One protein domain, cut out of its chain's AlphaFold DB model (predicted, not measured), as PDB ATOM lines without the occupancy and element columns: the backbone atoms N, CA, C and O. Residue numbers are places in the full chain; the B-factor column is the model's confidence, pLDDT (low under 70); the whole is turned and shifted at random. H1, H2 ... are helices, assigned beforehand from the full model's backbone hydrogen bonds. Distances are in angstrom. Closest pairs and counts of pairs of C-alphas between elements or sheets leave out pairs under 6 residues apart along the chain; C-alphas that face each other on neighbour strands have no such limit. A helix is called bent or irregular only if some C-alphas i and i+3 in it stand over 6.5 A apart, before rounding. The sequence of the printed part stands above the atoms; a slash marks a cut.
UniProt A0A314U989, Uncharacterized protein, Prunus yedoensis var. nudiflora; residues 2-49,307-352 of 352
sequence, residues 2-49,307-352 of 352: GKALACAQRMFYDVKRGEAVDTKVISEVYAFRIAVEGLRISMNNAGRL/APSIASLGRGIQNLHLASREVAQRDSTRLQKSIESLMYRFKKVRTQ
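This is residues 2 to 49 and 307 to 352 of the 352 residues of an uncharacterized protein of Prunus yedoensis var. nudiflora (UniProt A0A314U989). A long helix, H3, bends like an L; H2 runs side by side with its arm H3b, and H1 meets both H2 and the other arm, H3a. The printed part has 94 residues with three named helices, H1, H2, H3, all helix and loose: radius of gyration of the C-alphas 16.2 A, spans 54 by 28 by 22 A.

H1, residues 2 to 17, begins at C-alpha 2 (153.997, 157.751, 158.442). H2, residues 23 to 46, is 34.4 A long. H3, residues 307 to 351, is one helix by its hydrogen bonds but bent, C-alphas 330 and 333 being 8.2 A apart; its arms are H3a, residues 307 to 330, and H3b, residues 333 to 351, ending at C-alpha 351 (138.286, 174.428, 135.265).

H1 touches H2 at a steep tilt of 63 degrees, closest C-alphas Cys 7 and Val 25, 5.4 A. H1 touches H3a with residues 14 to 17 alone, closest C-alphas Val 15 and Gly 316, 4.0 A. H2 and H3b touch at a shallow tilt of 13 degrees, closest C-alphas Gly 38 and Leu 342, 6.9 A. In H1, H2, H3a and H3b every O i to N i+4 pair is within hydrogen-bond range.

Residues 50 to 306 are not printed; C-alphas 49 and 307 are 49.2 A apart. Residues 307 to 308 and 347 to 352 have pLDDT under 70.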
ATOM      1  N   GLY A   2     152.880 158.310 157.657       75.44
ATOM      2  CA  GLY A   2     153.997 157.751 158.442       75.44
ATOM      3  C   GLY A   2     154.520 156.396 157.945       75.44
ATOM      4  O   GLY A   2     155.722 156.244 157.770       75.44
ATOM      5  N   LYS A   3     153.625 155.457 157.599       81.50
ATOM      6  CA  LYS A   3     154.000 154.151 157.024       81.50
ATOM      7  C   LYS A   3     154.809 154.282 155.728       81.50
ATOM      8  O   LYS A   3     155.867 153.685 155.604       81.50
ATOM      9  N   ALA A   4     154.337 155.090 154.781       77.31
ATOM     10  CA  ALA A   4     154.979 155.231 153.477       77.31
ATOM     11  C   ALA A   4     156.327 155.975 153.566       77.31
ATOM     12  O   ALA A   4     157.273 155.628 152.864       77.31
ATOM     13  N   LEU A   5     156.447 156.938 154.490       79.38
ATOM     14  CA  LEU A   5     157.721 157.583 154.817       79.38
ATOM     15  C   LEU A   5     158.706 156.598 155.460       79.38
ATOM     16  O   LEU A   5     159.867 156.560 155.062       79.38
ATOM     17  N   ALA A   6     158.246 155.771 156.402       84.50
ATOM     18  CA  ALA A   6     159.063 154.721 157.006       84.50
ATOM     19  C   ALA A   6     159.522 153.691 155.958       84.50
ATOM     20  O   ALA A   6     160.683 153.291 155.954       84.50
ATOM     21  N   CYS A   7     158.650 153.320 155.013       87.12
ATOM     22  CA  CYS A   7     159.007 152.492 153.861       87.12
ATOM     23  C   CYS A   7     160.063 153.167 152.973       87.12
ATOM     24  O   CYS A   7     161.021 152.512 152.579       87.12
ATOM     25  N   ALA A   8     159.952 154.473 152.706       84.94
ATOM     26  CA  ALA A   8     160.963 155.206 151.943       84.94
ATOM     27  C   ALA A   8     162.317 155.244 152.666       84.94
ATOM     28  O   ALA A   8     163.347 154.985 152.052       84.94
ATOM     29  N   GLN A   9     162.323 155.514 153.973       86.00
ATOM     30  CA  GLN A   9     163.536 155.493 154.796       86.00
ATOM     31  C   GLN A   9     164.185 154.106 154.813       86.00
ATOM     32  O   GLN A   9     165.399 154.002 154.652       86.00
ATOM     33  N   ARG A  10     163.374 153.051 154.944       87.25
ATOM     34  CA  ARG A  10     163.831 151.661 154.870       87.25
ATOM     35  C   ARG A  10     164.429 151.337 153.504       87.25
ATOM     36  O   ARG A  10     165.551 150.866 153.444       87.25
ATOM     37  N   MET A  11     163.749 151.701 152.418       89.81
ATOM     38  CA  MET A  11     164.280 151.546 151.062       89.81
ATOM     39  C   MET A  11     165.642 152.240 150.904       89.81
ATOM     40  O   MET A  11     166.569 151.644 150.370       89.81
ATOM     41  N   PHE A  12     165.792 153.481 151.381       86.94
ATOM     42  CA  PHE A  12     167.079 154.189 151.326       86.94
ATOM     43  C   PHE A  12     168.171 153.495 152.144       86.94
ATOM     44  O   PHE A  12     169.326 153.466 151.720       86.94
ATOM     45  N   TYR A  13     167.814 152.945 153.303       86.38
ATOM     46  CA  TYR A  13     168.728 152.185 154.142       86.38
ATOM     47  C   TYR A  13     169.205 150.902 153.444       86.38
ATOM     48  O   TYR A  13     170.414 150.690 153.335       86.38
ATOM     49  N   ASP A  14     168.276 150.117 152.896       86.81
ATOM     50  CA  ASP A  14     168.558 148.860 152.195       86.81
ATOM     51  C   ASP A  14     169.430 149.120 150.947       86.81
ATOM     52  O   ASP A  14     170.452 148.465 150.732       86.81
ATOM     53  N   VAL A  15     169.111 150.171 150.177       88.38
ATOM     54  CA  VAL A  15     169.900 150.613 149.011       88.38
ATOM     55  C   VAL A  15     171.314 151.022 149.406       88.38
ATOM     56  O   VAL A  15     172.276 150.638 148.744       88.38
ATOM     57  N   LYS A  16     171.475 151.782 150.495       85.81
ATOM     58  CA  LYS A  16     172.798 152.214 150.963       85.81
ATOM     59  C   LYS A  16     173.687 151.029 151.347       85.81
ATOM     60  O   LYS A  16     174.900 151.121 151.195       85.81
ATOM     61  N   ARG A  17     173.102 149.939 151.850       83.56
ATOM     62  CA  ARG A  17     173.829 148.728 152.268       83.56
ATOM     63  C   ARG A  17     174.042 147.720 151.142       83.56
ATOM     64  O   ARG A  17     174.756 146.741 151.339       83.56
ATOM     65  N   GLY A  18     173.458 147.955 149.971       84.56
ATOM     66  CA  GLY A  18     173.483 146.994 148.873       84.56
ATOM     67  C   GLY A  18     172.581 145.786 149.084       84.56
ATOM     68  O   GLY A  18     172.792 144.752 148.449       84.56
ATOM     69  N   GLU A  19     171.603 145.901 149.980       89.69
ATOM     70  CA  GLU A  19     170.658 144.840 150.313       89.69
ATOM     71  C   GLU A  19     169.534 144.761 149.267       89.69
ATOM     72  O   GLU A  19     169.367 145.641 148.415       89.69
ATOM     73  N   ALA A  20     168.799 143.648 149.273       90.44
ATOM     74  CA  ALA A  20     167.626 143.493 148.426       90.44
ATOM     75  C   ALA A  20     166.484 144.365 148.963       90.44
ATOM     76  O   ALA A  20     166.215 144.375 150.164       90.44
ATOM     77  N   VAL A  21     165.800 145.081 148.071       90.75
ATOM     78  CA  VAL A  21     164.664 145.930 148.437       90.75
ATOM     79  C   VAL A  21     163.374 145.135 148.260       90.75
ATOM     80  O   VAL A  21     163.092 144.648 147.169       90.75
ATOM     81  N   ASP A  22     162.576 145.028 149.323       91.00
ATOM     82  CA  ASP A  22     161.277 144.348 149.283       91.00
ATOM     83  C   ASP A  22     160.308 145.056 148.315       91.00
ATOM     84  O   ASP A  22     160.081 146.270 148.386       91.00
ATOM     85  N   THR A  23     159.681 144.282 147.432       87.88
ATOM     86  CA  THR A  23     158.688 144.762 146.465       87.88
ATOM     87  C   THR A  23     157.490 145.420 147.152       87.88
ATOM     88  O   THR A  23     156.978 146.429 146.662       87.88
ATOM     89  N   LYS A  24     157.092 144.958 148.350       87.69
ATOM     90  CA  LYS A  24     156.027 145.602 149.145       87.69
ATOM     91  C   LYS A  24     156.416 147.007 149.606       87.69
ATOM     92  O   LYS A  24     155.575 147.906 149.614       87.69
ATOM     93  N   VAL A  25     157.682 147.205 149.976       88.19
ATOM     94  CA  VAL A  25     158.221 148.520 150.357       88.19
ATOM     95  C   VAL A  25     158.192 149.456 149.151       88.19
ATOM     96  O   VAL A  25     157.755 150.599 149.277       88.19
ATOM     97  N   ILE A  26     158.570 148.965 147.970       88.06
ATOM     98  CA  ILE A  26     158.548 149.742 146.724       88.06
ATOM     99  C   ILE A  26     157.127 150.169 146.342       88.06
ATOM    100  O   ILE A  26     156.930 151.332 145.987       88.06
ATOM    101  N   SER A  27     156.124 149.292 146.455       85.06
ATOM    102  CA  SER A  27     154.726 149.660 146.176       85.06
ATOM    103  C   SER A  27     154.231 150.804 147.077       85.06
ATOM    104  O   SER A  27     153.580 151.735 146.596       85.06
ATOM    105  N   GLU A  28     154.580 150.794 148.368       86.31
ATOM    106  CA  GLU A  28     154.257 151.886 149.304       86.31
ATOM    107  C   GLU A  28     155.026 153.179 148.969       86.31
ATOM    108  O   GLU A  28     154.471 154.281 149.029       86.31
ATOM    109  N   VAL A  29     156.289 153.062 148.545       85.81
ATOM    110  CA  VAL A  29     157.100 154.205 148.094       85.81
ATOM    111  C   VAL A  29     156.556 154.809 146.799       85.81
ATOM    112  O   VAL A  29     156.567 156.032 146.652       85.81
ATOM    113  N   TYR A  30     156.020 154.009 145.875       83.75
ATOM    114  CA  TYR A  30     155.346 154.536 144.688       83.75
ATOM    115  C   TYR A  30     154.113 155.358 145.047       83.75
ATOM    116  O   TYR A  30     153.946 156.458 144.518       83.75
ATOM    117  N   ALA A  31     153.287 154.879 145.979       80.62
ATOM    118  CA  ALA A  31     152.144 155.644 146.468       80.62
ATOM    119  C   ALA A  31     152.591 156.969 147.111       80.62
ATOM    120  O   ALA A  31     152.022 158.025 146.822       80.62
ATOM    121  N   PHE A  32     153.658 156.935 147.916       81.81
ATOM    122  CA  PHE A  32     154.258 158.141 148.489       81.81
ATOM    123  C   PHE A  32     154.759 159.109 147.413       81.81
ATOM    124  O   PHE A  32     154.446 160.297 147.462       81.81
ATOM    125  N   ARG A  33     155.479 158.610 146.402       84.44
ATOM    126  CA  ARG A  33     155.982 159.408 145.277       84.44
ATOM    127  C   ARG A  33     154.845 160.079 144.511       84.44
ATOM    128  O   ARG A  33     154.952 161.263 144.211       84.44
ATOM    129  N   ILE A  34     153.768 159.352 144.216       81.88
ATOM    130  CA  ILE A  34     152.582 159.904 143.541       81.88
ATOM    131  C   ILE A  34     151.955 161.016 144.392       81.88
ATOM    132  O   ILE A  34     151.608 162.066 143.858       81.88
ATOM    133  N   ALA A  35     151.854 160.830 145.712       80.81
ATOM    134  CA  ALA A  35     151.324 161.851 146.614       80.81
ATOM    135  C   ALA A  35     152.204 163.113 146.659       80.81
ATOM    136  O   ALA A  35     151.689 164.224 146.538       80.81
ATOM    137  N   VAL A  36     153.527 162.952 146.779       81.12
ATOM    138  CA  VAL A  36     154.493 164.065 146.754       81.12
ATOM    139  C   VAL A  36     154.436 164.809 145.421       81.12
ATOM    140  O   VAL A  36     154.412 166.039 145.397       81.12
ATOM    141  N   GLU A  37     154.355 164.082 144.309       83.12
ATOM    142  CA  GLU A  37     154.240 164.675 142.980       83.12
ATOM    143  C   GLU A  37     152.908 165.413 142.799       83.12
ATOM    144  O   GLU A  37     152.863 166.499 142.219       83.12
ATOM    145  N   GLY A  38     151.828 164.879 143.371       80.19
ATOM    146  CA  GLY A  38     150.545 165.561 143.425       80.19
ATOM    147  C   GLY A  38     150.610 166.870 144.205       80.19
ATOM    148  O   GLY A  38     150.152 167.896 143.707       80.19
ATOM    149  N   LEU A  39     151.244 166.876 145.380       79.88
ATOM    150  CA  LEU A  39     151.478 168.105 146.148       79.88
ATOM    151  C   LEU A  39     152.295 169.114 145.338       79.88
ATOM    152  O   LEU A  39     151.890 170.270 145.223       79.88
ATOM    153  N   ARG A  40     153.385 168.672 144.696       81.88
ATOM    154  CA  ARG A  40     154.222 169.519 143.833       81.88
ATOM    155  C   ARG A  40     153.399 170.187 142.728       81.88
ATOM    156  O   ARG A  40     153.510 171.397 142.530       81.88
ATOM    157  N   ILE A  41     152.569 169.420 142.018       80.94
ATOM    158  CA  ILE A  41     151.696 169.933 140.950       80.94
ATOM    159  C   ILE A  41     150.653 170.897 141.524       80.94
ATOM    160  O   ILE A  41     150.483 171.992 140.990       80.94
ATOM    161  N   SER A  42     149.990 170.521 142.619       79.25
ATOM    162  CA  SER A  42     148.956 171.328 143.272       79.25
ATOM    163  C   SER A  42     149.487 172.683 143.722       79.25
ATOM    164  O   SER A  42     148.916 173.716 143.386       79.25
ATOM    165  N   MET A  43     150.610 172.692 144.441       76.81
ATOM    166  CA  MET A  43     151.222 173.911 144.973       76.81
ATOM    167  C   MET A  43     151.753 174.798 143.847       76.81
ATOM    168  O   MET A  43     151.571 176.013 143.877       76.81
ATOM    169  N   ASN A  44     152.330 174.204 142.799       80.19
ATOM    170  CA  ASN A  44     152.740 174.950 141.611       80.19
ATOM    171  C   ASN A  44     151.541 175.562 140.865       80.19
ATOM    172  O   ASN A  44     151.631 176.688 140.383       80.19
ATOM    173  N   ASN A  45     150.413 174.850 140.779       80.50
ATOM    174  CA  ASN A  45     149.191 175.370 140.167       80.50
ATOM    175  C   ASN A  45     148.575 176.491 141.011       80.50
ATOM    176  O   ASN A  45     148.272 177.547 140.460       80.50
ATOM    177  N   ALA A  46     148.466 176.308 142.330       76.44
ATOM    178  CA  ALA A  46     147.994 177.330 143.266       76.44
ATOM    179  C   ALA A  46     148.867 178.592 143.194       76.44
ATOM    180  O   ALA A  46     148.370 179.700 143.008       76.44
ATOM    181  N   GLY A  47     150.189 178.411 143.210       75.31
ATOM    182  CA  GLY A  47     151.160 179.483 143.040       75.31
ATOM    183  C   GLY A  47     151.129 180.149 141.663       75.31
ATOM    184  O   GLY A  47     151.681 181.234 141.526       75.31
ATOM    185  N   ARG A  48     150.473 179.558 140.653       79.25
ATOM    186  CA  ARG A  48     150.287 180.105 139.294       79.25
ATOM    187  C   ARG A  48     148.888 180.654 139.028       79.25
ATOM    188  O   ARG A  48     148.663 181.169 137.932       79.25
ATOM    189  N   LEU A  49     147.975 180.606 139.999       77.50
ATOM    190  CA  LEU A  49     146.632 181.149 139.819       77.50
ATOM    191  C   LEU A  49     146.685 182.642 139.426       77.50
ATOM    192  O   LEU A  49     147.606 183.365 139.837       77.50
ATOM    193  N   ALA A 307     185.506 152.567 148.474       65.44
ATOM    194  CA  ALA A 307     185.222 151.547 147.460       65.44
ATOM    195  C   ALA A 307     184.162 150.508 147.900       65.44
ATOM    196  O   ALA A 307     183.238 150.255 147.121       65.44
ATOM    197  N   PRO A 308     184.171 149.980 149.145       68.25
ATOM    198  CA  PRO A 308     183.111 149.094 149.626       68.25
ATOM    199  C   PRO A 308     181.754 149.800 149.701       68.25
ATOM    200  O   PRO A 308     180.731 149.212 149.352       68.25
ATOM    201  N   SER A 309     181.733 151.079 150.096       70.19
ATOM    202  CA  SER A 309     180.503 151.874 150.168       70.19
ATOM    203  C   SER A 309     179.925 152.140 148.778       70.19
ATOM    204  O   SER A 309     178.716 152.012 148.594       70.19
ATOM    205  N   ILE A 310     180.761 152.470 147.792       77.62
ATOM    206  CA  ILE A 310     180.339 152.701 146.405       77.62
ATOM    207  C   ILE A 310     179.853 151.394 145.774       77.62
ATOM    208  O   ILE A 310     178.796 151.379 145.145       77.62
ATOM    209  N   ALA A 311     180.561 150.284 145.995       79.31
ATOM    210  CA  ALA A 311     180.148 148.969 145.517       79.31
ATOM    211  C   ALA A 311     178.829 148.510 146.160       79.31
ATOM    212  O   ALA A 311     177.963 147.968 145.471       79.31
ATOM    213  N   SER A 312     178.643 148.757 147.463       75.94
ATOM    214  CA  SER A 312     177.384 148.463 148.158       75.94
ATOM    215  C   SER A 312     176.235 149.321 147.627       75.94
ATOM    216  O   SER A 312     175.190 148.782 147.279       75.94
ATOM    217  N   LEU A 313     176.450 150.623 147.423       83.00
ATOM    218  CA  LEU A 313     175.446 151.514 146.851       83.00
ATOM    219  C   LEU A 313     175.094 151.128 145.409       83.00
ATOM    220  O   LEU A 313     173.920 151.091 145.058       83.00
ATOM    221  N   GLY A 314     176.089 150.803 144.578       83.44
ATOM    222  CA  GLY A 314     175.879 150.342 143.204       83.44
ATOM    223  C   GLY A 314     175.037 149.066 143.153       83.44
ATOM    224  O   GLY A 314     174.049 149.005 142.420       83.44
ATOM    225  N   ARG A 315     175.356 148.090 144.012       86.31
ATOM    226  CA  ARG A 315     174.565 146.862 144.180       86.31
ATOM    227  C   ARG A 315     173.141 147.164 144.647       86.31
ATOM    228  O   ARG A 315     172.188 146.601 144.122       86.31
ATOM    229  N   GLY A 316     172.980 148.099 145.579       85.88
ATOM    230  CA  GLY A 316     171.676 148.511 146.091       85.88
ATOM    231  C   GLY A 316     170.819 149.215 145.045       85.88
ATOM    232  O   GLY A 316     169.624 148.957 144.960       85.88
ATOM    233  N   ILE A 317     171.422 150.051 144.195       88.06
ATOM    234  CA  ILE A 317     170.739 150.683 143.056       88.06
ATOM    235  C   ILE A 317     170.305 149.625 142.036       88.06
ATOM    236  O   ILE A 317     169.186 149.701 141.530       88.06
ATOM    237  N   GLN A 318     171.146 148.627 141.755       90.88
ATOM    238  CA  GLN A 318     170.792 147.524 140.860       90.88
ATOM    239  C   GLN A 318     169.635 146.690 141.425       90.88
ATOM    240  O   GLN A 318     168.658 146.442 140.719       90.88
ATOM    241  N   ASN A 319     169.696 146.328 142.709       88.62
ATOM    242  CA  ASN A 319     168.625 145.607 143.398       88.62
ATOM    243  C   ASN A 319     167.320 146.410 143.408       88.62
ATOM    244  O   ASN A 319     166.258 145.869 143.101       88.62
ATOM    245  N   LEU A 320     167.397 147.713 143.697       91.56
ATOM    246  CA  LEU A 320     166.251 148.613 143.623       91.56
ATOM    247  C   LEU A 320     165.682 148.664 142.208       91.56
ATOM    248  O   LEU A 320     164.467 148.642 142.055       91.56
ATOM    249  N   HIS A 321     166.526 148.732 141.177       90.06
ATOM    250  CA  HIS A 321     166.075 148.757 139.790       90.06
ATOM    251  C   HIS A 321     165.324 147.474 139.413       90.06
ATOM    252  O   HIS A 321     164.250 147.553 138.818       90.06
ATOM    253  N   LEU A 322     165.849 146.309 139.800       92.12
ATOM    254  CA  LEU A 322     165.208 145.015 139.557       92.12
ATOM    255  C   LEU A 322     163.858 144.915 140.275       92.12
ATOM    256  O   LEU A 322     162.838 144.687 139.626       92.12
ATOM    257  N   ALA A 323     163.830 145.187 141.579       89.88
ATOM    258  CA  ALA A 323     162.606 145.134 142.374       89.88
ATOM    259  C   ALA A 323     161.585 146.206 141.935       89.88
ATOM    260  O   ALA A 323     160.378 145.970 141.907       89.88
ATOM    261  N   SER A 324     162.057 147.380 141.506       87.69
ATOM    262  CA  SER A 324     161.230 148.438 140.918       87.69
ATOM    263  C   SER A 324     160.604 148.000 139.599       87.69
ATOM    264  O   SER A 324     159.430 148.287 139.371       87.69
ATOM    265  N   ARG A 325     161.352 147.298 138.743       88.44
ATOM    266  CA  ARG A 325     160.848 146.780 137.467       88.44
ATOM    267  C   ARG A 325     159.814 145.679 137.680       88.44
ATOM    268  O   ARG A 325     158.796 145.686 136.996       88.44
ATOM    269  N   GLU A 326     160.045 144.796 138.644       89.88
ATOM    270  CA  GLU A 326     159.099 143.745 139.026       89.88
ATOM    271  C   GLU A 326     157.770 144.339 139.514       89.88
ATOM    272  O   GLU A 326     156.702 143.997 139.000       89.88
ATOM    273  N   VAL A 327     157.824 145.304 140.437       87.44
ATOM    274  CA  VAL A 327     156.624 146.004 140.919       87.44
ATOM    275  C   VAL A 327     155.959 146.790 139.797       87.44
ATOM    276  O   VAL A 327     154.739 146.764 139.678       87.44
ATOM    277  N   ALA A 328     156.732 147.468 138.947       81.94
ATOM    278  CA  ALA A 328     156.179 148.208 137.821       81.94
ATOM    279  C   ALA A 328     155.462 147.288 136.830       81.94
ATOM    280  O   ALA A 328     154.427 147.679 136.310       81.94
ATOM    281  N   GLN A 329     155.956 146.073 136.583       83.88
ATOM    282  CA  GLN A 329     155.261 145.098 135.740       83.88
ATOM    283  C   GLN A 329     153.979 144.599 136.411       83.88
ATOM    284  O   GLN A 329     152.912 144.650 135.794       83.88
ATOM    285  N   ARG A 330     154.067 144.200 137.685       84.69
ATOM    286  CA  ARG A 330     152.939 143.681 138.467       84.69
ATOM    287  C   ARG A 330     151.812 144.705 138.648       84.69
ATOM    288  O   ARG A 330     150.645 144.372 138.466       84.69
ATOM    289  N   ASP A 331     152.164 145.945 138.978       82.06
ATOM    290  CA  ASP A 331     151.231 147.013 139.357       82.06
ATOM    291  C   ASP A 331     151.094 148.107 138.274       82.06
ATOM    292  O   ASP A 331     150.508 149.161 138.537       82.06
ATOM    293  N   SER A 332     151.595 147.878 137.049       76.50
ATOM    294  CA  SER A 332     151.610 148.851 135.930       76.50
ATOM    295  C   SER A 332     150.264 149.545 135.724       76.50
ATOM    296  O   SER A 332     150.170 150.774 135.736       76.50
ATOM    297  N   THR A 333     149.203 148.752 135.593       79.94
ATOM    298  CA  THR A 333     147.843 149.233 135.327       79.94
ATOM    299  C   THR A 333     147.277 150.037 136.496       79.94
ATOM    300  O   THR A 333     146.605 151.050 136.293       79.94
ATOM    301  N   ARG A 334     147.578 149.639 137.737       81.69
ATOM    302  CA  ARG A 334     147.161 150.348 138.955       81.69
ATOM    303  C   ARG A 334     147.895 151.679 139.100       81.69
ATOM    304  O   ARG A 334     147.272 152.684 139.454       81.69
ATOM    305  N   LEU A 335     149.196 151.697 138.825       78.56
ATOM    306  CA  LEU A 335     150.027 152.896 138.891       78.56
ATOM    307  C   LEU A 335     149.605 153.909 137.821       78.56
ATOM    308  O   LEU A 335     149.386 155.077 138.140       78.56
ATOM    309  N   GLN A 336     149.380 153.447 136.588       79.25
ATOM    310  CA  GLN A 336     148.871 154.272 135.493       79.25
ATOM    311  C   GLN A 336     147.503 154.880 135.827       79.25
ATOM    312  O   GLN A 336     147.357 156.098 135.763       79.25
ATOM    313  N   LYS A 337     146.538 154.072 136.292       84.62
ATOM    314  CA  LYS A 337     145.214 154.567 136.723       84.62
ATOM    315  C   LYS A 337     145.306 155.582 137.864       84.62
ATOM    316  O   LYS A 337     144.548 156.549 137.897       84.62
ATOM    317  N   SER A 338     146.232 155.383 138.802       80.44
ATOM    318  CA  SER A 338     146.432 156.306 139.928       80.44
ATOM    319  C   SER A 338     146.983 157.657 139.464       80.44
ATOM    320  O   SER A 338     146.510 158.699 139.918       80.44
ATOM    321  N   ILE A 339     147.938 157.653 138.528       79.38
ATOM    322  CA  ILE A 339     148.494 158.872 137.920       79.38
ATOM    323  C   ILE A 339     147.437 159.585 137.072       79.38
ATOM    324  O   ILE A 339     147.280 160.800 137.178       79.38
ATOM    325  N   GLU A 340     146.683 158.846 136.265       82.69
ATOM    326  CA  GLU A 340     145.631 159.402 135.414       82.69
ATOM    327  C   GLU A 340     144.504 160.030 136.244       82.69
ATOM    328  O   GLU A 340     144.112 161.171 135.998       82.69
ATOM    329  N   SER A 341     144.057 159.346 137.301       82.62
ATOM    330  CA  SER A 341     143.090 159.882 138.267       82.62
ATOM    331  C   SER A 341     143.601 161.156 138.943       82.62
ATOM    332  O   SER A 341     142.864 162.138 139.076       82.62
ATOM    333  N   LEU A 342     144.883 161.188 139.320       78.31
ATOM    334  CA  LEU A 342     145.519 162.372 139.890       78.31
ATOM    335  C   LEU A 342     145.530 163.543 138.891       78.31
ATOM    336  O   LEU A 342     145.140 164.659 139.239       78.31
ATOM    337  N   MET A 343     145.921 163.293 137.638       75.94
ATOM    338  CA  MET A 343     145.911 164.301 136.574       75.94
ATOM    339  C   MET A 343     144.501 164.817 136.282       75.94
ATOM    340  O   MET A 343     144.312 166.027 136.144       75.94
ATOM    341  N   TYR A 344     143.510 163.927 136.227       80.44
ATOM    342  CA  TYR A 344     142.111 164.293 136.032       80.44
ATOM    343  C   TYR A 344     141.603 165.188 137.168       80.44
ATOM    344  O   TYR A 344     141.031 166.247 136.903       80.44
ATOM    345  N   ARG A 345     141.881 164.830 138.432       76.00
ATOM    346  CA  ARG A 345     141.530 165.656 139.601       76.00
ATOM    347  C   ARG A 345     142.142 167.052 139.506       76.00
ATOM    348  O   ARG A 345     141.431 168.033 139.702       76.00
ATOM    349  N   PHE A 346     143.416 167.167 139.134       70.44
ATOM    350  CA  PHE A 346     144.048 168.480 138.970       70.44
ATOM    351  C   PHE A 346     143.526 169.271 137.769       70.44
ATOM    352  O   PHE A 346     143.422 170.495 137.851       70.44
ATOM    353  N   LYS A 347     143.166 168.604 136.668       69.56
ATOM    354  CA  LYS A 347     142.553 169.264 135.508       69.56
ATOM    355  C   LYS A 347     141.167 169.809 135.853       69.56
ATOM    356  O   LYS A 347     140.870 170.941 135.489       69.56
ATOM    357  N   LYS A 348     140.369 169.053 136.615       66.44
ATOM    358  CA  LYS A 348     139.047 169.482 137.094       66.44
ATOM    359  C   LYS A 348     139.131 170.713 138.005       66.44
ATOM    360  O   LYS A 348     138.348 171.640 137.842       66.44
ATOM    361  N   VAL A 349     140.119 170.761 138.904       59.12
ATOM    362  CA  VAL A 349     140.359 171.926 139.781       59.12
ATOM    363  C   VAL A 349     140.801 173.167 138.992       59.12
ATOM    364  O   VAL A 349     140.569 174.283 139.432       59.12
ATOM    365  N   ARG A 350     141.402 173.008 137.804       52.56
ATOM    366  CA  ARG A 350     141.772 174.135 136.928       52.56
ATOM    367  C   ARG A 350     140.570 174.762 136.200       52.56
ATOM    368  O   ARG A 350     140.672 175.910 135.774       52.56
ATOM    369  N   THR A 351     139.495 173.999 135.996       45.94
ATOM    370  CA  THR A 351     138.286 174.428 135.265       45.94
ATOM    371  C   THR A 351     137.185 175.018 136.150       45.94
ATOM    372  O   THR A 351     136.244 175.584 135.605       45.94
ATOM    373  N   GLN A 352     137.300 174.901 137.477       38.72
ATOM    374  CA  GLN A 352     136.507 175.681 138.441       38.72
ATOM    375  C   GLN A 352     137.221 177.006 138.767       38.72
ATOM    376  O   GLN A 352     136.528 178.007 139.027       38.72
TER     377      GLN A 352